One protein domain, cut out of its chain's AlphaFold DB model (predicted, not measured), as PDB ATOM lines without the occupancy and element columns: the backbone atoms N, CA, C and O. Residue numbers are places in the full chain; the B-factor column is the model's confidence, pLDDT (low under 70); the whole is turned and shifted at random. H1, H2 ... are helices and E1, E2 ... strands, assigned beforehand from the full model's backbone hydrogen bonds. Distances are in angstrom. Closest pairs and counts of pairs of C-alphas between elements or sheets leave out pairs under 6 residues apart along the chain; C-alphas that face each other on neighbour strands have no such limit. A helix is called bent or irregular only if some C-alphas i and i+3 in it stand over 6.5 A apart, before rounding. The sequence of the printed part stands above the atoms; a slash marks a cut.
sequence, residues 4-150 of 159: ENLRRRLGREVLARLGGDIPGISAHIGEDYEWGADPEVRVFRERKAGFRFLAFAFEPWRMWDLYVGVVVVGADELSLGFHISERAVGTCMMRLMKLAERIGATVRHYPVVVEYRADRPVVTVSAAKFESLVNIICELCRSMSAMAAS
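AT A GLANCE: This is residues 4 to 150 of the 159 residues of an uncharacterized protein of Candidimonas sp (UniProt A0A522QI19). One strongly twisted sheet of six strands forms a wall, with H1, H5 and H4 covering one face as the second of two layers. On the other side, the link through H2 and H3 loops away from the sheet, and H3 is set well off from it. The 147 printed residues hold five named helices and six named strands, in the order H1 E1 H2 H3 E2 E3 E4 H4 E5 E6 H5. The sheet, E1 E2 E3 E4 E6 E5, is antiparallel throughout, and the class is mixed, helices and strands. The whole is compact and rounded, with a radius of gyration of the C-alphas of 14.2 A and spans of 37 by 32 by 28 A.

IN THESE COORDINATES: H1, residues 4 to 18, begins at C-alpha 4 (146.580, 191.622, 129.241) and is 21.1 A long. E1, 25 to 29, runs on the chain before H2, 30 to 33, and H3, 39 to 46. E2, 53 to 58, is 16.4 A long; E3, 66 to 74, is 23.8 A; E4, 77 to 85, is 23.2 A and bends by 67 degrees at residue 82. H4, 86 to 102, is 21.7 A long and irregular: C-alphas 91 and 94 are 7.8 A apart. E5, 107 to 110, and E6, 115 to 119, follow. H5, 127 to 148, is 31.5 A long, irregular with C-alphas 128 and 131 7.6 A apart, and ends at C-alpha 148 (144.654, 206.428, 151.673).

HOW THE PARTS SIT: E1 and E5 are the edge strands. Across the antiparallel neighbours E1 and E2, N 28 and O 55 are within hydrogen-bond range at 2.8 A. E2, E3 and E4 form a meander, each strand the antiparallel neighbour of the one before, with N 70 and O 54 at 2.8 A and N 71 and O 79 at 2.8 A. N 116 and O 84 are 2.8 A apart between E4 and E6, and N 108 and O 117 are 2.8 A apart in the hairpin E5 and E6. E4, H4 and E5 make a split strand-helix-strand unit, E6 between its strands, with a right-handed crossover. H1 is over E1 and E2 at a height over the sheet of 8.6 A; the C-alphas of Gly 11 and Ala 27, its closest to E1, are 5.5 A apart. H5 is on the same face, over E3 and only just over E2, on which 3 of its C-alphas fall. H1 and H5 touch at a steep tilt of 56 degrees, closest at the C-alphas of Val 14 and Val 134, 6.0 A. H4 is over E4 and E6, and only just touches H5, with 3 pairs of C-alphas within 8 A, the closest being Arg 95 and Met 147 at 7.3 A. H2 only grazes the sheet with residues 30 to 31, and H3 is not on it. Every O i to N i+4 pair is within hydrogen-bond range in H1 and H3, 9 of 13 in H4 and 16 of 18 in H5; H2 is too short for such a pair.

THE WHOLE: The two C-alphas farthest apart, Gly 90 and Ala 128, are 40.2 A apart. The printed part has no cut and no long link. Its mean pLDDT is 94.0, and no printed residue is under 70.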
ATOM      1  N   GLU A   4     147.315 192.204 128.119       83.81
ATOM      2  CA  GLU A   4     146.580 191.622 129.241       83.81
ATOM      3  C   GLU A   4     147.483 190.716 130.087       83.81
ATOM      4  O   GLU A   4     147.543 190.866 131.309       83.81
ATOM      5  N   ASN A   5     148.269 189.838 129.452       88.69
ATOM      6  CA  ASN A   5     149.231 188.998 130.165       88.69
ATOM      7  C   ASN A   5     150.288 189.835 130.893       88.69
ATOM      8  O   ASN A   5     150.685 189.479 132.005       88.69
ATOM      9  N   LEU A   6     150.717 190.955 130.303       90.69
ATOM     10  CA  LEU A   6     151.617 191.899 130.961       90.69
ATOM     11  C   LEU A   6     150.973 192.497 132.221       90.69
ATOM     12  O   LEU A   6     151.582 192.431 133.287       90.69
ATOM     13  N   ARG A   7     149.751 193.041 132.131       93.62
ATOM     14  CA  ARG A   7     149.040 193.633 133.281       93.62
ATOM     15  C   ARG A   7     148.789 192.616 134.387       93.62
ATOM     16  O   ARG A   7     149.100 192.889 135.542       93.62
ATOM     17  N   ARG A   8     148.314 191.413 134.051       95.06
ATOM     18  CA  ARG A   8     148.117 190.340 135.041       95.06
ATOM     19  C   ARG A   8     149.434 189.936 135.705       95.06
ATOM     20  O   ARG A   8     149.461 189.697 136.911       95.06
ATOM     21  N   ARG A   9     150.540 189.890 134.951       95.62
ATOM     22  CA  ARG A   9     151.873 189.629 135.511       95.62
ATOM     23  C   ARG A   9     152.332 190.756 136.441       95.62
ATOM     24  O   ARG A   9     152.755 190.449 137.546       95.62
ATOM     25  N   LEU A  10     152.208 192.025 136.041       96.06
ATOM     26  CA  LEU A  10     152.525 193.173 136.903       96.06
ATOM     27  C   LEU A  10     151.718 193.131 138.204       96.06
ATOM     28  O   LEU A  10     152.297 193.276 139.275       96.06
ATOM     29  N   GLY A  11     150.411 192.863 138.113       97.50
ATOM     30  CA  GLY A  11     149.531 192.713 139.270       97.50
ATOM     31  C   GLY A  11     150.056 191.684 140.270       97.50
ATOM     32  O   GLY A  11     150.250 192.009 141.438       97.50
ATOM     33  N   ARG A  12     150.368 190.466 139.807       98.25
ATOM     34  CA  ARG A  12     150.905 189.405 140.676       98.25
ATOM     35  C   ARG A  12     152.236 189.782 141.328       98.25
ATOM     36  O   ARG A  12     152.391 189.581 142.525       98.25
ATOM     37  N   GLU A  13     153.177 190.323 140.559       98.31
ATOM     38  CA  GLU A  13     154.523 190.650 141.054       98.31
ATOM     39  C   GLU A  13     154.507 191.794 142.075       98.31
ATOM     40  O   GLU A  13     155.202 191.736 143.088       98.31
ATOM     41  N   VAL A  14     153.684 192.820 141.846       98.50
ATOM     42  CA  VAL A  14     153.512 193.928 142.796       98.50
ATOM     43  C   VAL A  14     152.850 193.435 144.082       98.50
ATOM     44  O   VAL A  14     153.338 193.741 145.169       98.50
ATOM     45  N   LEU A  15     151.786 192.629 143.983       98.44
ATOM     46  CA  LEU A  15     151.122 192.069 145.165       98.44
ATOM     47  C   LEU A  15     152.048 191.147 145.967       98.44
ATOM     48  O   LEU A  15     152.048 191.215 147.192       98.44
ATOM     49  N   ALA A  16     152.886 190.347 145.303       98.19
ATOM     50  CA  ALA A  16     153.867 189.501 145.980       98.19
ATOM     51  C   ALA A  16     154.887 190.316 146.800       98.19
ATOM     52  O   ALA A  16     155.340 189.848 147.841       98.19
ATOM     53  N   ARG A  17     155.235 191.533 146.356       98.25
ATOM     54  CA  ARG A  17     156.182 192.421 147.059       98.25
ATOM     55  C   ARG A  17     155.538 193.248 148.161       98.25
ATOM     56  O   ARG A  17     156.205 193.552 149.140       98.25
ATOM     57  N   LEU A  18     154.285 193.659 147.976       98.19
ATOM     58  CA  LEU A  18     153.636 194.637 148.851       98.19
ATOM     59  C   LEU A  18     152.588 194.049 149.784       98.19
ATOM     60  O   LEU A  18     152.235 194.722 150.742       98.19
ATOM     61  N   GLY A  19     152.085 192.836 149.545       94.62
ATOM     62  CA  GLY A  19     150.975 192.282 150.326       94.62
ATOM     63  C   GLY A  19     151.264 192.175 151.829       94.62
ATOM     64  O   GLY A  19     150.343 192.287 152.631       94.62
ATOM     65  N   GLY A  20     152.534 192.004 152.214       95.31
ATOM     66  CA  GLY A  20     152.961 192.042 153.619       95.31
ATOM     67  C   GLY A  20     153.160 193.455 154.184       95.31
ATOM     68  O   GLY A  20     152.949 193.663 155.375       95.31
ATOM     69  N   ASP A  21     153.532 194.423 153.340       96.50
ATOM     70  CA  ASP A  21     153.814 195.814 153.732       96.50
ATOM     71  C   ASP A  21     152.541 196.677 153.779       96.50
ATOM     72  O   ASP A  21     152.458 197.638 154.543       96.50
ATOM     73  N   ILE A  22     151.567 196.368 152.921       97.44
ATOM     74  CA  ILE A  22     150.337 197.134 152.720       97.44
ATOM     75  C   ILE A  22     149.146 196.178 152.867       97.44
ATOM     76  O   ILE A  22     148.678 195.616 151.872       97.44
ATOM     77  N   PRO A  23     148.639 195.976 154.095       92.38
ATOM     78  CA  PRO A  23     147.421 195.206 154.314       92.38
ATOM     79  C   PRO A  23     146.255 195.795 153.510       92.38
ATOM     80  O   PRO A  23     146.067 197.010 153.489       92.38
ATOM     81  N   GLY A  24     145.486 194.940 152.830       94.50
ATOM     82  CA  GLY A  24     144.329 195.370 152.035       94.50
ATOM     83  C   GLY A  24     144.668 195.976 150.667       94.50
ATOM     84  O   GLY A  24     143.797 196.577 150.042       94.50
ATOM     85  N   ILE A  25     145.911 195.843 150.178       98.19
ATOM     86  CA  ILE A  25     146.210 196.126 148.768       98.19
ATOM     87  C   ILE A  25     145.612 195.045 147.862       98.19
ATOM     88  O   ILE A  25     145.800 193.847 148.085       98.19
ATOM     89  N   SER A  26     144.946 195.464 146.790       98.06
ATOM     90  CA  SER A  26     144.354 194.568 145.794       98.06
ATOM     91  C   SER A  26     144.652 195.046 144.376       98.06
ATOM     92  O   SER A  26     144.763 196.242 144.116       98.06
ATOM     93  N   ALA A  27     144.804 194.101 143.447       98.00
ATOM     94  CA  ALA A  27     145.031 194.376 142.031       98.00
ATOM     95  C   ALA A  27     143.761 194.073 141.232       98.00
ATOM     96  O   ALA A  27     143.201 192.984 141.343       98.00
ATOM     97  N   HIS A  28     143.348 195.017 140.395       97.31
ATOM     98  CA  HIS A  28     142.105 194.965 139.639       97.31
ATOM     99  C   HIS A  28     142.380 195.133 138.147       97.31
ATOM    100  O   HIS A  28     142.985 196.122 137.732       97.31
ATOM    101  N   ILE A  29     141.944 194.167 137.343       96.19
ATOM    102  CA  ILE A  29     142.072 194.194 135.884       96.19
ATOM    103  C   ILE A  29     140.775 194.741 135.310       96.19
ATOM    104  O   ILE A  29     139.713 194.191 135.582       96.19
ATOM    105  N   GLY A  30     140.852 195.828 134.548       93.44
ATOM    106  CA  GLY A  30     139.661 196.552 134.112       93.44
ATOM    107  C   GLY A  30     138.720 195.718 133.252       93.44
ATOM    108  O   GLY A  30     137.506 195.831 133.404       93.44
ATOM    109  N   GLU A  31     139.251 194.835 132.409       93.69
ATOM    110  CA  GLU A  31     138.450 193.951 131.558       93.69
ATOM    111  C   GLU A  31     137.523 193.027 132.360       93.69
ATOM    112  O   GLU A  31     136.418 192.728 131.911       93.69
ATOM    113  N   ASP A  32     137.917 192.654 133.582       94.06
ATOM    114  CA  ASP A  32     137.099 191.817 134.465       94.06
ATOM    115  C   ASP A  32     135.828 192.569 134.945       94.06
ATOM    116  O   ASP A  32     134.881 191.949 135.429       94.06
ATOM    117  N   TYR A  33     135.766 193.899 134.764       91.31
ATOM    118  CA  TYR A  33     134.643 194.766 135.142       91.31
ATOM    119  C   TYR A  33     133.749 195.188 133.977       91.31
ATOM    120  O   TYR A  33     132.698 195.766 134.234       91.31
ATOM    121  N   GLU A  34     134.111 194.922 132.718       91.56
ATOM    122  CA  GLU A  34     133.418 195.468 131.533       91.56
ATOM    123  C   GLU A  34     131.898 195.201 131.544       91.56
ATOM    124  O   GLU A  34     131.087 196.050 131.156       91.56
ATOM    125  N   TRP A  35     131.502 194.046 132.083       91.00
ATOM    126  CA  TRP A  35     130.114 193.582 132.189       91.00
ATOM    127  C   TRP A  35     129.527 193.713 133.601       91.00
ATOM    128  O   TRP A  35     128.431 193.227 133.871       91.00
ATOM    129  N   GLY A  36     130.240 194.392 134.500       89.69
ATOM    130  CA  GLY A  36     129.825 194.633 135.875       89.69
ATOM    131  C   GLY A  36     128.607 195.555 135.994       89.69
ATOM    132  O   GLY A  36     128.286 196.345 135.092       89.69
ATOM    133  N   ALA A  37     127.943 195.448 137.147       88.56
ATOM    134  CA  ALA A  37     126.775 196.245 137.523       88.56
ATOM    135  C   ALA A  37     127.124 197.493 138.356       88.56
ATOM    136  O   ALA A  37     126.226 198.261 138.694       88.56
ATOM    137  N   ASP A  38     128.406 197.704 138.673       87.81
ATOM    138  CA  ASP A  38     128.861 198.892 139.396       87.81
ATOM    139  C   ASP A  38     128.443 200.175 138.643       87.81
ATOM    140  O   ASP A  38     128.599 200.246 137.414       87.81
ATOM    141  N   PRO A  39     127.943 201.212 139.344       87.50
ATOM    142  CA  PRO A  39     127.564 202.480 138.721       87.50
ATOM    143  C   PRO A  39     128.678 203.093 137.863       87.50
ATOM    144  O   PRO A  39     128.405 203.666 136.809       87.50
ATOM    145  N   GLU A  40     129.936 202.936 138.275       88.88
ATOM    146  CA  GLU A  40     131.110 203.430 137.553       88.88
ATOM    147  C   GLU A  40     131.326 202.716 136.213       88.88
ATOM    148  O   GLU A  40     131.654 203.354 135.212       88.88
ATOM    149  N   VAL A  41     131.039 201.414 136.146       90.12
ATOM    150  CA  VAL A  41     131.129 200.637 134.903       90.12
ATOM    151  C   VAL A  41     130.082 201.121 133.895       90.12
ATOM    152  O   VAL A  41     130.378 201.248 132.704       90.12
ATOM    153  N   ARG A  42     128.865 201.458 134.354       89.69
ATOM    154  CA  ARG A  42     127.835 202.078 133.498       89.69
ATOM    155  C   ARG A  42     128.355 203.376 132.874       89.69
ATOM    156  O   ARG A  42     128.254 203.531 131.660       89.69
ATOM    157  N   VAL A  43     128.977 204.246 133.672       88.06
ATOM    158  CA  VAL A  43     129.565 205.505 133.187       88.06
ATOM    159  C   VAL A  43     130.674 205.256 132.163       88.06
ATOM    160  O   VAL A  43     130.691 205.909 131.119       88.06
ATOM    161  N   PHE A  44     131.568 204.293 132.413       90.50
ATOM    162  CA  PHE A  44     132.619 203.921 131.460       90.50
ATOM    163  C   PHE A  44     132.029 203.491 130.111       90.50
ATOM    164  O   PHE A  44     132.466 203.983 129.069       90.50
ATOM    165  N   ARG A  45     130.996 202.637 130.113       90.56
ATOM    166  CA  ARG A  45     130.321 202.198 128.879       90.56
ATOM    167  C   ARG A  45     129.638 203.356 128.150       90.56
ATOM    168  O   ARG A  45     129.833 203.516 126.947       90.56
ATOM    169  N   GLU A  46     128.883 204.188 128.865       90.81
ATOM    170  CA  GLU A  46     128.190 205.353 128.294       90.81
ATOM    171  C   GLU A  46     129.165 206.351 127.654       90.81
ATOM    172  O   GLU A  46     128.891 206.897 126.583       90.81
ATOM    173  N   ARG A  47     130.337 206.544 128.270       89.62
ATOM    174  CA  ARG A  47     131.395 207.440 127.775       89.62
ATOM    175  C   ARG A  47     132.362 206.767 126.799       89.62
ATOM    176  O   ARG A  47     133.313 207.412 126.361       89.62
ATOM    177  N   LYS A  48     132.118 205.501 126.428       89.25
ATOM    178  CA  LYS A  48     132.987 204.680 125.559       89.25
ATOM    179  C   LYS A  48     134.441 204.629 126.052       89.25
ATOM    180  O   LYS A  48     135.375 204.580 125.254       89.25
ATOM    181  N   ALA A  49     134.630 204.677 127.369       88.19
ATOM    182  CA  ALA A  49     135.927 204.503 127.996       88.19
ATOM    183  C   ALA A  49     136.400 203.051 127.832       88.19
ATOM    184  O   ALA A  49     135.603 202.114 127.870       88.19
ATOM    185  N   GLY A  50     137.707 202.859 127.656       88.25
ATOM    186  CA  GLY A  50     138.297 201.524 127.581       88.25
ATOM    187  C   GLY A  50     138.526 200.915 128.965       88.25
ATOM    188  O   GLY A  50     138.989 201.596 129.878       88.25
ATOM    189  N   PHE A  51     138.304 199.607 129.083       92.56
ATOM    190  CA  PHE A  51     138.589 198.814 130.287       92.56
ATOM    191  C   PHE A  51     140.018 198.237 130.316       92.56
ATOM    192  O   PHE A  51     140.344 197.394 131.142       92.56
ATOM    193  N   ARG A  52     140.909 198.705 129.434       93.38
ATOM    194  CA  ARG A  52     142.302 198.235 129.333       93.38
ATOM    195  C   ARG A  52     143.201 198.900 130.375       93.38
ATOM    196  O   ARG A  52     144.046 199.736 130.044       93.38
ATOM    197  N   PHE A  53     143.022 198.527 131.636       94.50
ATOM    198  CA  PHE A  53     143.804 199.053 132.753       94.50
ATOM    199  C   PHE A  53     144.108 197.988 133.809       94.50
ATOM    200  O   PHE A  53     143.490 196.928 133.868       94.50
ATOM    201  N   LEU A  54     145.095 198.287 134.645       97.56
ATOM    202  CA  LEU A  54     145.349 197.634 135.924       97.56
ATOM    203  C   LEU A  54     145.296 198.719 137.001       97.56
ATOM    204  O   LEU A  54     145.924 199.763 136.844       97.56
ATOM    205  N   ALA A  55     144.561 198.478 138.078       98.06
ATOM    206  CA  ALA A  55     144.445 199.391 139.207       98.06
ATOM    207  C   ALA A  55     144.865 198.689 140.501       98.06
ATOM    208  O   ALA A  55     144.459 197.554 140.747       98.06
ATOM    209  N   PHE A  56     145.654 199.365 141.333       98.62
ATOM    210  CA  PHE A  56     145.960 198.922 142.692       98.62
ATOM    211  C   PHE A  56     145.174 199.763 143.690       98.62
ATOM    212  O   PHE A  56     145.427 200.964 143.806       98.62
ATOM    213  N   ALA A  57     144.219 199.136 144.370       97.56
ATOM    214  CA  ALA A  57     143.369 199.765 145.374       97.56
ATOM    215  C   ALA A  57     143.873 199.458 146.789       97.56
ATOM    216  O   ALA A  57     144.705 198.566 146.977       97.56
ATOM    217  N   PHE A  58     143.375 200.210 147.771       97.19
ATOM    218  CA  PHE A  58     143.825 200.138 149.160       97.19
ATOM    219  C   PHE A  58     142.620 200.192 150.094       97.19
ATOM    220  O   PHE A  58     141.949 201.218 150.155       97.19
ATOM    221  N   GLU A  59     142.341 199.127 150.842       94.62
ATOM    222  CA  GLU A  59     141.250 199.153 151.822       94.62
ATOM    223  C   GLU A  59     141.429 200.282 152.865       94.62
ATOM    224  O   GLU A  59     142.558 200.610 153.243       94.62
ATOM    225  N   PRO A  60     140.331 200.904 153.342       93.56
ATOM    226  CA  PRO A  60     138.925 200.637 153.005       93.56
ATOM    227  C   PRO A  60     138.428 201.361 151.735       93.56
ATOM    228  O   PRO A  60     137.223 201.411 151.487       93.56
ATOM    229  N   TRP A  61     139.315 201.952 150.930       94.69
ATOM    230  CA  TRP A  61     138.920 202.649 149.707       94.69
ATOM    231  C   TRP A  61     138.490 201.671 148.615       94.69
ATOM    232  O   TRP A  61     139.116 200.638 148.378       94.69
ATOM    233  N   ARG A  62     137.429 202.035 147.889       93.06
ATOM    234  CA  ARG A  62     137.029 201.321 146.674       93.06
ATOM    235  C   ARG A  62     138.038 201.608 145.565       93.06
ATOM    236  O   ARG A  62     138.500 202.741 145.419       93.06
ATOM    237  N   MET A  63     138.279 200.618 144.705       93.75
ATOM    238  CA  MET A  63     139.137 200.782 143.523       93.75
ATOM    239  C   MET A  63     138.700 201.930 142.611       93.75
ATOM    240  O   MET A  63     139.525 202.496 141.914       93.75
ATOM    241  N   TRP A  64     137.412 202.267 142.616       93.06
ATOM    242  CA  TRP A  64     136.850 203.325 141.789       93.06
ATOM    243  C   TRP A  64     137.081 204.725 142.354       93.06
ATOM    244  O   TRP A  64     136.766 205.685 141.667       93.06
ATOM    245  N   ASP A  65     137.579 204.857 143.587       94.75
ATOM    246  CA  ASP A  65     137.715 206.144 144.276       94.75
ATOM    247  C   ASP A  65     139.156 206.622 144.402       94.75
ATOM    248  O   ASP A  65     139.417 207.811 144.216       94.75
ATOM    249  N   LEU A  66     140.086 205.721 144.718       96.25
ATOM    250  CA  LEU A  66     141.492 206.049 144.927       96.25
ATOM    251  C   LEU A  66     142.351 204.825 144.633       96.25
ATOM    252  O   LEU A  66     142.184 203.776 145.255       96.25
ATOM    253  N   TYR A  67     143.286 204.962 143.696       98.19
ATOM    254  CA  TYR A  67     144.124 203.846 143.274       98.19
ATOM    255  C   TYR A  67     145.403 204.304 142.564       98.19
ATOM    256  O   TYR A  67     145.533 205.450 142.126       98.19
ATOM    257  N   VAL A  68     146.369 203.394 142.436       98.56
ATOM    258  CA  VAL A  68     147.476 203.546 141.479       98.56
ATOM    259  C   VAL A  68     147.069 202.895 140.167       98.56
ATOM    260  O   VAL A  68     146.788 201.696 140.134       98.56
ATOM    261  N   GLY A  69     147.013 203.683 139.097       97.62
ATOM    262  CA  GLY A  69     146.602 203.222 137.776       97.62
ATOM    263  C   GLY A  69     147.787 202.850 136.892       97.62
ATOM    264  O   GLY A  69     148.834 203.491 136.930       97.62
ATOM    265  N   VAL A  70     147.599 201.819 136.073       96.88
ATOM    266  CA  VAL A  70     148.466 201.420 134.961       96.88
ATOM    267  C   VAL A  70     147.578 201.272 133.727       96.88
ATOM    268  O   VAL A  70     146.825 200.305 133.595       96.88
ATOM    269  N   VAL A  71     147.643 202.246 132.826       93.31
ATOM    270  CA  VAL A  71     146.767 202.370 131.653       93.31
ATOM    271  C   VAL A  71     147.572 202.137 130.383       93.31
ATOM    272  O   VAL A  71     148.626 202.742 130.196       93.31
ATOM    273  N   VAL A  72     147.069 201.289 129.484       91.44
ATOM    274  CA  VAL A  72     147.688 201.103 128.164       91.44
ATOM    275  C   VAL A  72     147.324 202.270 127.256       91.44
ATOM    276  O   VAL A  72     146.144 202.502 127.000       91.44
ATOM    277  N   VAL A  73     148.331 202.985 126.755       90.88
ATOM    278  CA  VAL A  73     148.151 204.150 125.865       90.88
ATOM    279  C   VAL A  73     148.692 203.922 124.450       90.88
ATOM    280  O   VAL A  73     148.355 204.672 123.540       90.88
ATOM    281  N   GLY A  74     149.454 202.847 124.248       88.38
ATOM    282  CA  GLY A  74     149.981 202.402 122.957       88.38
ATOM    283  C   GLY A  74     150.333 200.913 123.000       88.38
ATOM    284  O   GLY A  74     150.141 200.272 124.029       88.38
ATOM    285  N   ALA A  75     150.839 200.353 121.897       86.44
ATOM    286  CA  ALA A  75     151.122 198.912 121.799       86.44
ATOM    287  C   ALA A  75     152.103 198.415 122.876       86.44
ATOM    288  O   ALA A  75     151.888 197.369 123.469       86.44
ATOM    289  N   ASP A  76     153.131 199.212 123.171       88.25
ATOM    290  CA  ASP A  76     154.136 198.912 124.194       88.25
ATOM    291  C   ASP A  76     154.256 200.061 125.207       88.25
ATOM    292  O   ASP A  76     155.301 200.248 125.823       88.25
ATOM    293  N   GLU A  77     153.213 200.875 125.364       92.06
ATOM    294  CA  GLU A  77     153.270 202.120 126.132       92.06
ATOM    295  C   GLU A  77     152.255 202.137 127.273       92.06
ATOM    296  O   GLU A  77     151.054 201.925 127.072       92.06
ATOM    297  N   LEU A  78     152.747 202.439 128.476       94.12
ATOM    298  CA  LEU A  78     151.946 202.543 129.690       94.12
ATOM    299  C   LEU A  78     151.997 203.961 130.262       94.12
ATOM    300  O   LEU A  78     153.077 204.532 130.426       94.12
ATOM    301  N   SER A  79     150.832 204.488 130.633       95.19
ATOM    302  CA  SER A  79     150.709 205.598 131.581       95.19
ATOM    303  C   SER A  79     150.517 205.029 132.980       95.19
ATOM    304  O   SER A  79     149.757 204.075 133.158       95.19
ATOM    305  N   LEU A  80     151.214 205.581 133.967       96.56
ATOM    306  CA  LEU A  80     151.157 205.104 135.344       96.56
ATOM    307  C   LEU A  80     151.211 206.258 136.333       96.56
ATOM    308  O   LEU A  80     152.014 207.183 136.174       96.56
ATOM    309  N   GLY A  81     150.366 206.200 137.355       98.00
ATOM    310  CA  GLY A  81     150.148 207.367 138.193       98.00
ATOM    311  C   GLY A  81     149.173 207.171 139.337       98.00
ATOM    312  O   GLY A  81     148.679 206.076 139.607       98.00
ATOM    313  N   PHE A  82     148.914 208.281 140.016       98.44
ATOM    314  CA  PHE A  82     147.943 208.383 141.098       98.44
ATOM    315  C   PHE A  82     146.593 208.809 140.538       98.44
ATOM    316  O   PHE A  82     146.517 209.826 139.851       98.44
ATOM    317  N   HIS A  83     145.543 208.043 140.813       98.06
ATOM    318  CA  HIS A  83     144.204 208.295 140.295       98.06
ATOM    319  C   HIS A  83     143.227 208.467 141.459       98.06
ATOM    320  O   HIS A  83     143.267 207.703 142.426       98.06
ATOM    321  N   ILE A  84     142.349 209.463 141.355       97.38
ATOM    322  CA  ILE A  84     141.199 209.633 142.249       97.38
ATOM    323  C   ILE A  84     139.935 209.904 141.431       97.38
ATOM    324  O   ILE A  84     140.004 210.549 140.382       97.38
ATOM    325  N   SER A  85     138.778 209.468 141.921       95.00
ATOM    326  CA  SER A  85     137.486 209.815 141.321       95.00
ATOM    327  C   SER A  85     137.143 211.290 141.525       95.00
ATOM    328  O   SER A  85     137.633 211.933 142.457       95.00
ATOM    329  N   GLU A  86     136.228 211.829 140.713       93.69
ATOM    330  CA  GLU A  86     135.638 213.155 140.967       93.69
ATOM    331  C   GLU A  86     135.003 213.262 142.366       93.69
ATOM    332  O   GLU A  86     135.018 214.335 142.969       93.69
ATOM    333  N   ARG A  87     134.502 212.152 142.926       90.75
ATOM    334  CA  ARG A  87     133.909 212.123 144.274       90.75
ATOM    335  C   ARG A  87     134.947 212.338 145.366       90.75
ATOM    336  O   ARG A  87     134.673 213.004 146.359       90.75
ATOM    337  N   ALA A  88     136.143 211.791 145.176       93.44
ATOM    338  CA  ALA A  88     137.233 211.893 146.136       93.44
ATOM    339  C   ALA A  88     137.939 213.264 146.099       93.44
ATOM    340  O   ALA A  88     138.723 213.572 146.994       93.44
ATOM    341  N   VAL A  89     137.666 214.119 145.105       93.19
ATOM    342  CA  VAL A  89     138.349 215.415 144.905       93.19
ATOM    343  C   VAL A  89     138.332 216.293 146.147       93.19
ATOM    344  O   VAL A  89     139.388 216.793 146.536       93.19
ATOM    345  N   GLY A  90     137.164 216.460 146.777       91.00
ATOM    346  CA  GLY A  90     137.004 217.345 147.934       91.00
ATOM    347  C   GLY A  90     137.967 217.010 149.075       91.00
ATOM    348  O   GLY A  90     138.473 217.908 149.744       91.00
ATOM    349  N   THR A  91     138.292 215.727 149.235       90.88
ATOM    350  CA  THR A  91     139.132 215.229 150.327       90.88
ATOM    351  C   THR A  91     140.577 214.959 149.892       90.88
ATOM    352  O   THR A  91     141.511 215.074 150.689       90.88
ATOM    353  N   CYS A  92     140.795 214.622 148.619       95.69
ATOM    354  CA  CYS A  92     142.067 214.095 148.128       95.69
ATOM    355  C   CYS A  92     142.875 215.074 147.269       95.69
ATOM    356  O   CYS A  92     144.087 214.888 147.165       95.69
ATOM    357  N   MET A  93     142.270 216.114 146.680       96.44
ATOM    358  CA  MET A  93     142.919 216.930 145.640       96.44
ATOM    359  C   MET A  93     144.265 217.522 146.076       96.44
ATOM    360  O   MET A  93     145.275 217.322 145.408       96.44
ATOM    361  N   MET A  94     144.323 218.179 147.238       96.25
ATOM    362  CA  MET A  94     145.578 218.772 147.724       96.25
ATOM    363  C   MET A  94     146.683 217.732 147.943       96.25
ATOM    364  O   MET A  94     147.864 218.023 147.766       96.25
ATOM    365  N   ARG A  95     146.323 216.513 148.355       96.62
ATOM    366  CA  ARG A  95     147.292 215.434 148.585       96.62
ATOM    367  C   ARG A  95     147.723 214.791 147.274       96.62
ATOM    368  O   ARG A  95     148.909 214.518 147.118       96.62
ATOM    369  N   LEU A  96     146.808 214.653 146.316       97.62
ATOM    370  CA  LEU A  96     147.134 214.247 144.954       97.62
ATOM    371  C   LEU A  96     148.117 215.229 144.306       97.62
ATOM    372  O   LEU A  96     149.093 214.787 143.711       97.62
ATOM    373  N   MET A  97     147.928 216.542 144.475       97.94
ATOM    374  CA  MET A  97     148.871 217.555 143.976       97.94
ATOM    375  C   MET A  97     150.267 217.397 144.597       97.94
ATOM    376  O   MET A  97     151.256 217.371 143.870       97.94
ATOM    377  N   LYS A  98     150.360 217.181 145.916       97.38
ATOM    378  CA  LYS A  98     151.645 216.908 146.592       97.38
ATOM    379  C   LYS A  98     152.315 215.624 146.097       97.38
ATOM    380  O   LYS A  98     153.536 215.564 145.973       97.38
ATOM    381  N   LEU A  99     151.534 214.575 145.839       97.44
ATOM    382  CA  LEU A  99     152.047 213.342 145.247       97.44
ATOM    383  C   LEU A  99     152.522 213.568 143.804       97.44
ATOM    384  O   LEU A  99     153.582 213.067 143.441       97.44
ATOM    385  N   ALA A 100     151.791 214.361 143.017       97.25
ATOM    386  CA  ALA A 100     152.155 214.724 141.651       97.25
ATOM    387  C   ALA A 100     153.508 215.447 141.600       97.25
ATOM    388  O   ALA A 100     154.383 215.048 140.836       97.25
ATOM    389  N   GLU A 101     153.724 216.434 142.474       96.69
ATOM    390  CA  GLU A 101     154.999 217.157 142.590       96.69
ATOM    391  C   GLU A 101     156.178 216.209 142.843       96.69
ATOM    392  O   GLU A 101     157.215 216.313 142.188       96.69
ATOM    393  N   ARG A 102     156.006 215.224 143.738       95.50
ATOM    394  CA  ARG A 102     157.051 214.239 144.075       95.50
ATOM    395  C   ARG A 102     157.494 213.385 142.893       95.50
ATOM    396  O   ARG A 102     158.645 212.960 142.856       95.50
ATOM    397  N   ILE A 103     156.592 213.117 141.953       93.94
ATOM    398  CA  ILE A 103     156.881 212.311 140.760       93.94
ATOM    399  C   ILE A 103     157.128 213.169 139.511       93.94
ATOM    400  O   ILE A 103     157.277 212.615 138.421       93.94
ATOM    401  N   GLY A 104     157.168 214.501 139.654       94.50
ATOM    402  CA  GLY A 104     157.325 215.438 138.540       94.50
ATOM    403  C   GLY A 104     156.144 215.441 137.565       94.50
ATOM    404  O   GLY A 104     156.337 215.678 136.374       94.50
ATOM    405  N   ALA A 105     154.937 215.133 138.045       96.31
ATOM    406  CA  ALA A 105     153.710 215.071 137.259       96.31
ATOM    407  C   ALA A 105     152.804 216.284 137.510       96.31
ATOM    408  O   ALA A 105     152.959 217.030 138.476       96.31
ATOM    409  N   THR A 106     151.803 216.451 136.648       96.50
ATOM    410  CA  THR A 106     150.738 217.446 136.824       96.50
ATOM    411  C   THR A 106     149.405 216.739 136.979       96.50
ATOM    412  O   THR A 106     149.130 215.781 136.257       96.50
ATOM    413  N   VAL A 107     148.560 217.230 137.887       97.94
ATOM    414  CA  VAL A 107     147.192 216.723 138.019       97.94
ATOM    415  C   VAL A 107     146.368 217.181 136.818       97.94
ATOM    416  O   VAL A 107     146.325 218.371 136.505       97.94
ATOM    417  N   ARG A 108     145.704 216.242 136.144       97.38
ATOM    418  CA  ARG A 108     144.808 216.505 135.015       97.38
ATOM    419  C   ARG A 108     143.463 215.836 135.241       97.38
ATOM    420  O   ARG A 108     143.390 214.757 135.822       97.38
ATOM    421  N   HIS A 109     142.408 216.483 134.761       96.69
ATOM    422  CA  HIS A 109     141.058 215.930 134.765       96.69
ATOM    423  C   HIS A 109     140.820 215.111 133.496       96.69
ATOM    424  O   HIS A 109     141.098 215.570 132.389       96.69
ATOM    425  N   TYR A 110     140.296 213.902 133.668       93.12
ATOM    426  CA  TYR A 110     139.941 212.974 132.606       93.12
ATOM    427  C   TYR A 110     138.427 212.753 132.651       93.12
ATOM    428  O   TYR A 110     137.958 211.806 133.283       93.12
ATOM    429  N   PRO A 111     137.631 213.600 131.976       87.94
ATOM    430  CA  PRO A 111     136.179 213.534 132.085       87.94
ATOM    431  C   PRO A 111     135.626 212.199 131.581       87.94
ATOM    432  O   PRO A 111     134.659 211.696 132.130       87.94
ATOM    433  N   VAL A 112     136.241 211.561 130.582       87.00
ATOM    434  CA  VAL A 112     135.752 210.286 130.017       87.00
ATOM    435  C   VAL A 112     135.639 209.172 131.067       87.00
ATOM    436  O   VAL A 112     134.727 208.359 130.991       87.00
ATOM    437  N   VAL A 113     136.521 209.172 132.063       86.81
ATOM    438  CA  VAL A 113     136.554 208.183 133.153       86.81
ATOM    439  C   VAL A 113     136.172 208.776 134.510       86.81
ATOM    440  O   VAL A 113     136.161 208.055 135.496       86.81
ATOM    441  N   VAL A 114     135.819 210.068 134.558       90.69
ATOM    442  CA  VAL A 114     135.357 210.766 135.774       90.69
ATOM    443  C   VAL A 114     136.426 210.761 136.878       90.69
ATOM    444  O   VAL A 114     136.164 210.477 138.049       90.69
ATOM    445  N   GLU A 115     137.664 211.080 136.494       95.06
ATOM    446  CA  GLU A 115     138.838 210.989 137.369       95.06
ATOM    447  C   GLU A 115     139.775 212.184 137.245       95.06
ATOM    448  O   GLU A 115     139.891 212.816 136.194       95.06
ATOM    449  N   TYR A 116     140.536 212.415 138.309       97.44
ATOM    450  CA  TYR A 116     141.741 213.230 138.296       97.44
ATOM    451  C   TYR A 116     142.959 212.326 138.428       97.44
ATOM    452  O   TYR A 116     142.999 211.449 139.291       97.44
ATOM    453  N   ARG A 117     143.959 212.551 137.575       97.44
ATOM    454  CA  ARG A 117     145.159 211.715 137.510       97.44
ATOM    455  C   ARG A 117     146.424 212.547 137.569       97.44
ATOM    456  O   ARG A 117     146.477 213.637 136.999       97.44
ATOM    457  N   ALA A 118     147.436 212.013 138.236       97.88
ATOM    458  CA  ALA A 118     148.803 212.502 138.209       97.88
ATOM    459  C   ALA A 118     149.705 211.389 137.675       97.88
ATOM    460  O   ALA A 118     150.160 210.527 138.430       97.88
ATOM    461  N   ASP A 119     149.935 211.427 136.365       96.94
ATOM    462  CA  ASP A 119     150.658 210.389 135.639       96.94
ATOM    463  C   ASP A 119     152.114 210.790 135.407       96.94
ATOM    464  O   ASP A 119     152.423 211.933 135.052       96.94
ATOM    465  N   ARG A 120     153.021 209.826 135.567       93.94
ATOM    466  CA  ARG A 120     154.408 209.963 135.113       93.94
ATOM    467  C   ARG A 120     154.449 210.045 133.578       93.94
ATOM    468  O   ARG A 120     153.492 209.643 132.914       93.94
ATOM    469  N   PRO A 121     155.567 210.512 132.985       90.62
ATOM    470  CA  PRO A 121     155.792 210.349 131.553       90.62
ATOM    471  C   PRO A 121     155.583 208.895 131.117       90.62
ATOM    472  O   PRO A 121     155.945 207.969 131.848       90.62
ATOM    473  N   VAL A 122     155.011 208.715 129.924       91.62
ATOM    474  CA  VAL A 122     154.705 207.400 129.352       91.62
ATOM    475  C   VAL A 122     155.955 206.523 129.335       91.62
ATOM    476  O   VAL A 122     157.039 206.959 128.943       91.62
ATOM    477  N   VAL A 123     155.796 205.274 129.765       89.31
ATOM    478  CA  VAL A 123     156.882 204.300 129.834       89.31
ATOM    479  C   VAL A 123     156.710 203.267 128.731       89.31
ATOM    480  O   VAL A 123     155.698 202.571 128.675       89.31
ATOM    481  N   THR A 124     157.736 203.125 127.892       89.25
ATOM    482  CA  THR A 124     157.824 202.016 126.939       89.25
ATOM    483  C   THR A 124     158.235 200.735 127.657       89.25
ATOM    484  O   THR A 124     159.286 200.677 128.311       89.25
ATOM    485  N   VAL A 125     157.425 199.697 127.508       85.38
ATOM    486  CA  VAL A 125     157.627 198.393 128.122       85.38
ATOM    487  C   VAL A 125     158.594 197.570 127.286       85.38
ATOM    488  O   VAL A 125     158.477 197.448 126.074       85.38
ATOM    489  N   SER A 126     159.554 196.948 127.959       85.81
ATOM    490  CA  SER A 126     160.362 195.882 127.379       85.81
ATOM    491  C   SER A 126     160.690 194.850 128.448       85.81
ATOM    492  O   SER A 126     160.638 195.142 129.646       85.81
ATOM    493  N   ALA A 127     161.062 193.639 128.030       79.56
ATOM    494  CA  ALA A 127     161.438 192.577 128.963       79.56
ATOM    495  C   ALA A 127     162.575 193.011 129.910       79.56
ATOM    496  O   ALA A 127     162.509 192.748 131.107       79.56
ATOM    497  N   ALA A 128     163.562 193.754 129.396       78.88
ATOM    498  CA  ALA A 128     164.684 194.275 130.180       78.88
ATOM    499  C   ALA A 128     164.276 195.334 131.224       78.88
ATOM    500  O   ALA A 128     165.023 195.585 132.165       78.88
ATOM    501  N   LYS A 129     163.102 195.961 131.072       87.75
ATOM    502  CA  LYS A 129     162.601 197.018 131.964       87.75
ATOM    503  C   LYS A 129     161.506 196.543 132.920       87.75
ATOM    504  O   LYS A 129     161.044 197.339 133.731       87.75
ATOM    505  N   PHE A 130     161.098 195.275 132.850       91.75
ATOM    506  CA  PHE A 130     159.971 194.759 133.631       91.75
ATOM    507  C   PHE A 130     160.164 194.949 135.144       91.75
ATOM    508  O   PHE A 130     159.285 195.479 135.812       91.75
ATOM    509  N   GLU A 131     161.338 194.604 135.673       94.69
ATOM    510  CA  GLU A 131     161.645 194.768 137.102       94.69
ATOM    511  C   GLU A 131     161.630 196.229 137.555       94.69
ATOM    512  O   GLU A 131     161.094 196.559 138.613       94.69
ATOM    513  N   SER A 132     162.165 197.125 136.724       94.00
ATOM    514  CA  SER A 132     162.115 198.565 136.980       94.00
ATOM    515  C   SER A 132     160.669 199.065 137.029       94.00
ATOM    516  O   SER A 132     160.300 199.809 137.934       94.00
ATOM    517  N   LEU A 133     159.817 198.584 136.118       94.88
ATOM    518  CA  LEU A 133     158.394 198.915 136.102       94.88
ATOM    519  C   LEU A 133     157.671 198.428 137.366       94.88
ATOM    520  O   LEU A 133     156.917 199.196 137.960       94.88
ATOM    521  N   VAL A 134     157.932 197.195 137.817       97.31
ATOM    522  CA  VAL A 134     157.378 196.678 139.081       97.31
ATOM    523  C   VAL A 134     157.811 197.550 140.262       97.31
ATOM    524  O   VAL A 134     156.971 197.918 141.081       97.31
ATOM    525  N   ASN A 135     159.089 197.931 140.336       97.00
ATOM    526  CA  ASN A 135     159.603 198.781 141.415       97.00
ATOM    527  C   ASN A 135     158.958 200.170 141.418       97.00
ATOM    528  O   ASN A 135     158.528 200.634 142.472       97.00
ATOM    529  N   ILE A 136     158.808 200.791 140.245       96.69
ATOM    530  CA  ILE A 136     158.119 202.078 140.101       96.69
ATOM    531  C   ILE A 136     156.678 201.981 140.608       96.69
ATOM    532  O   ILE A 136     156.241 202.824 141.389       96.69
ATOM    533  N   ILE A 137     155.936 200.951 140.193       98.12
ATOM    534  CA  ILE A 137     154.558 200.751 140.659       98.12
ATOM    535  C   ILE A 137     154.544 200.547 142.176       98.12
ATOM    536  O   ILE A 137     153.694 201.115 142.858       98.12
ATOM    537  N   CYS A 138     155.514 199.814 142.730       98.50
ATOM    538  CA  CYS A 138     155.603 199.618 144.172       98.50
ATOM    539  C   CYS A 138     155.818 200.922 144.950       98.50
ATOM    540  O   CYS A 138     155.192 201.132 145.989       98.50
ATOM    541  N   GLU A 139     156.672 201.814 144.453       97.88
ATOM    542  CA  GLU A 139     156.899 203.139 145.043       97.88
ATOM    543  C   GLU A 139     155.638 204.013 145.011       97.88
ATOM    544  O   GLU A 139     155.305 204.676 146.004       97.88
ATOM    545  N   LEU A 140     154.902 203.979 143.894       98.38
ATOM    546  CA  LEU A 140     153.613 204.657 143.775       98.38
ATOM    547  C   LEU A 140     152.607 204.075 144.775       98.38
ATOM    548  O   LEU A 140     151.997 204.830 145.529       98.38
ATOM    549  N   CYS A 141     152.479 202.748 144.855       98.62
ATOM    550  CA  CYS A 141     151.543 202.094 145.770       98.62
ATOM    551  C   CYS A 141     151.834 202.425 147.234       98.62
ATOM    552  O   CYS A 141     150.910 202.749 147.972       98.62
ATOM    553  N   ARG A 142     153.105 202.434 147.651       98.31
ATOM    554  CA  ARG A 142     153.486 202.854 149.012       98.31
ATOM    555  C   ARG A 142     153.086 204.300 149.301       98.31
ATOM    556  O   ARG A 142     152.538 204.593 150.361       98.31
ATOM    557  N   SER A 143     153.323 205.201 148.349       97.38
ATOM    558  CA  SER A 143     152.978 206.619 148.502       97.38
ATOM    559  C   SER A 143     151.465 206.841 148.577       97.38
ATOM    560  O   SER A 143     150.991 207.618 149.407       97.38
ATOM    561  N   MET A 144     150.713 206.142 147.728       97.44
ATOM    562  CA  MET A 144     149.260 206.252 147.654       97.44
ATOM    563  C   MET A 144     148.574 205.590 148.852       97.44
ATOM    564  O   MET A 144     147.655 206.171 149.417       97.44
ATOM    565  N   SER A 145     149.061 204.431 149.303       97.50
ATOM    566  CA  SER A 145     148.569 203.762 150.511       97.50
ATOM    567  C   SER A 145     148.725 204.641 151.755       97.50
ATOM    568  O   SER A 145     147.772 204.806 152.513       97.50
ATOM    569  N   ALA A 146     149.882 205.293 151.928       96.00
ATOM    570  CA  ALA A 146     150.089 206.228 153.036       96.00
ATOM    571  C   ALA A 146     149.093 207.403 153.003       96.00
ATOM    572  O   ALA A 146     148.632 207.872 154.044       96.00
ATOM    573  N   MET A 147     148.729 207.875 151.806       94.62
ATOM    574  CA  MET A 147     147.661 208.858 151.643       94.62
ATOM    575  C   MET A 147     146.295 208.263 152.014       94.62
ATOM    576  O   MET A 147     145.607 208.857 152.845       94.62
ATOM    577  N   ALA A 148     145.932 207.108 151.454       94.81
ATOM    578  CA  ALA A 148     144.654 206.428 151.673       94.81
ATOM    579  C   ALA A 148     144.383 206.138 153.159       94.81
ATOM    580  O   ALA A 148     143.277 206.364 153.634       94.81
ATOM    581  N   ALA A 149     145.406 205.734 153.917       94.50
ATOM    582  CA  ALA A 149     145.286 205.408 155.340       94.50
ATOM    583  C   ALA A 149     145.047 206.627 156.255       94.50
ATOM    584  O   ALA A 149     144.783 206.475 157.443       94.50
ATOM    585  N   SER A 150     145.183 207.845 155.731       92.06
ATOM    586  CA  SER A 150     145.147 209.086 156.523       92.06
ATOM    587  C   SER A 150     143.965 209.991 156.181       92.06
ATOM    588  O   SER A 150     143.966 211.175 156.535       92.06
TER     589      SER A 150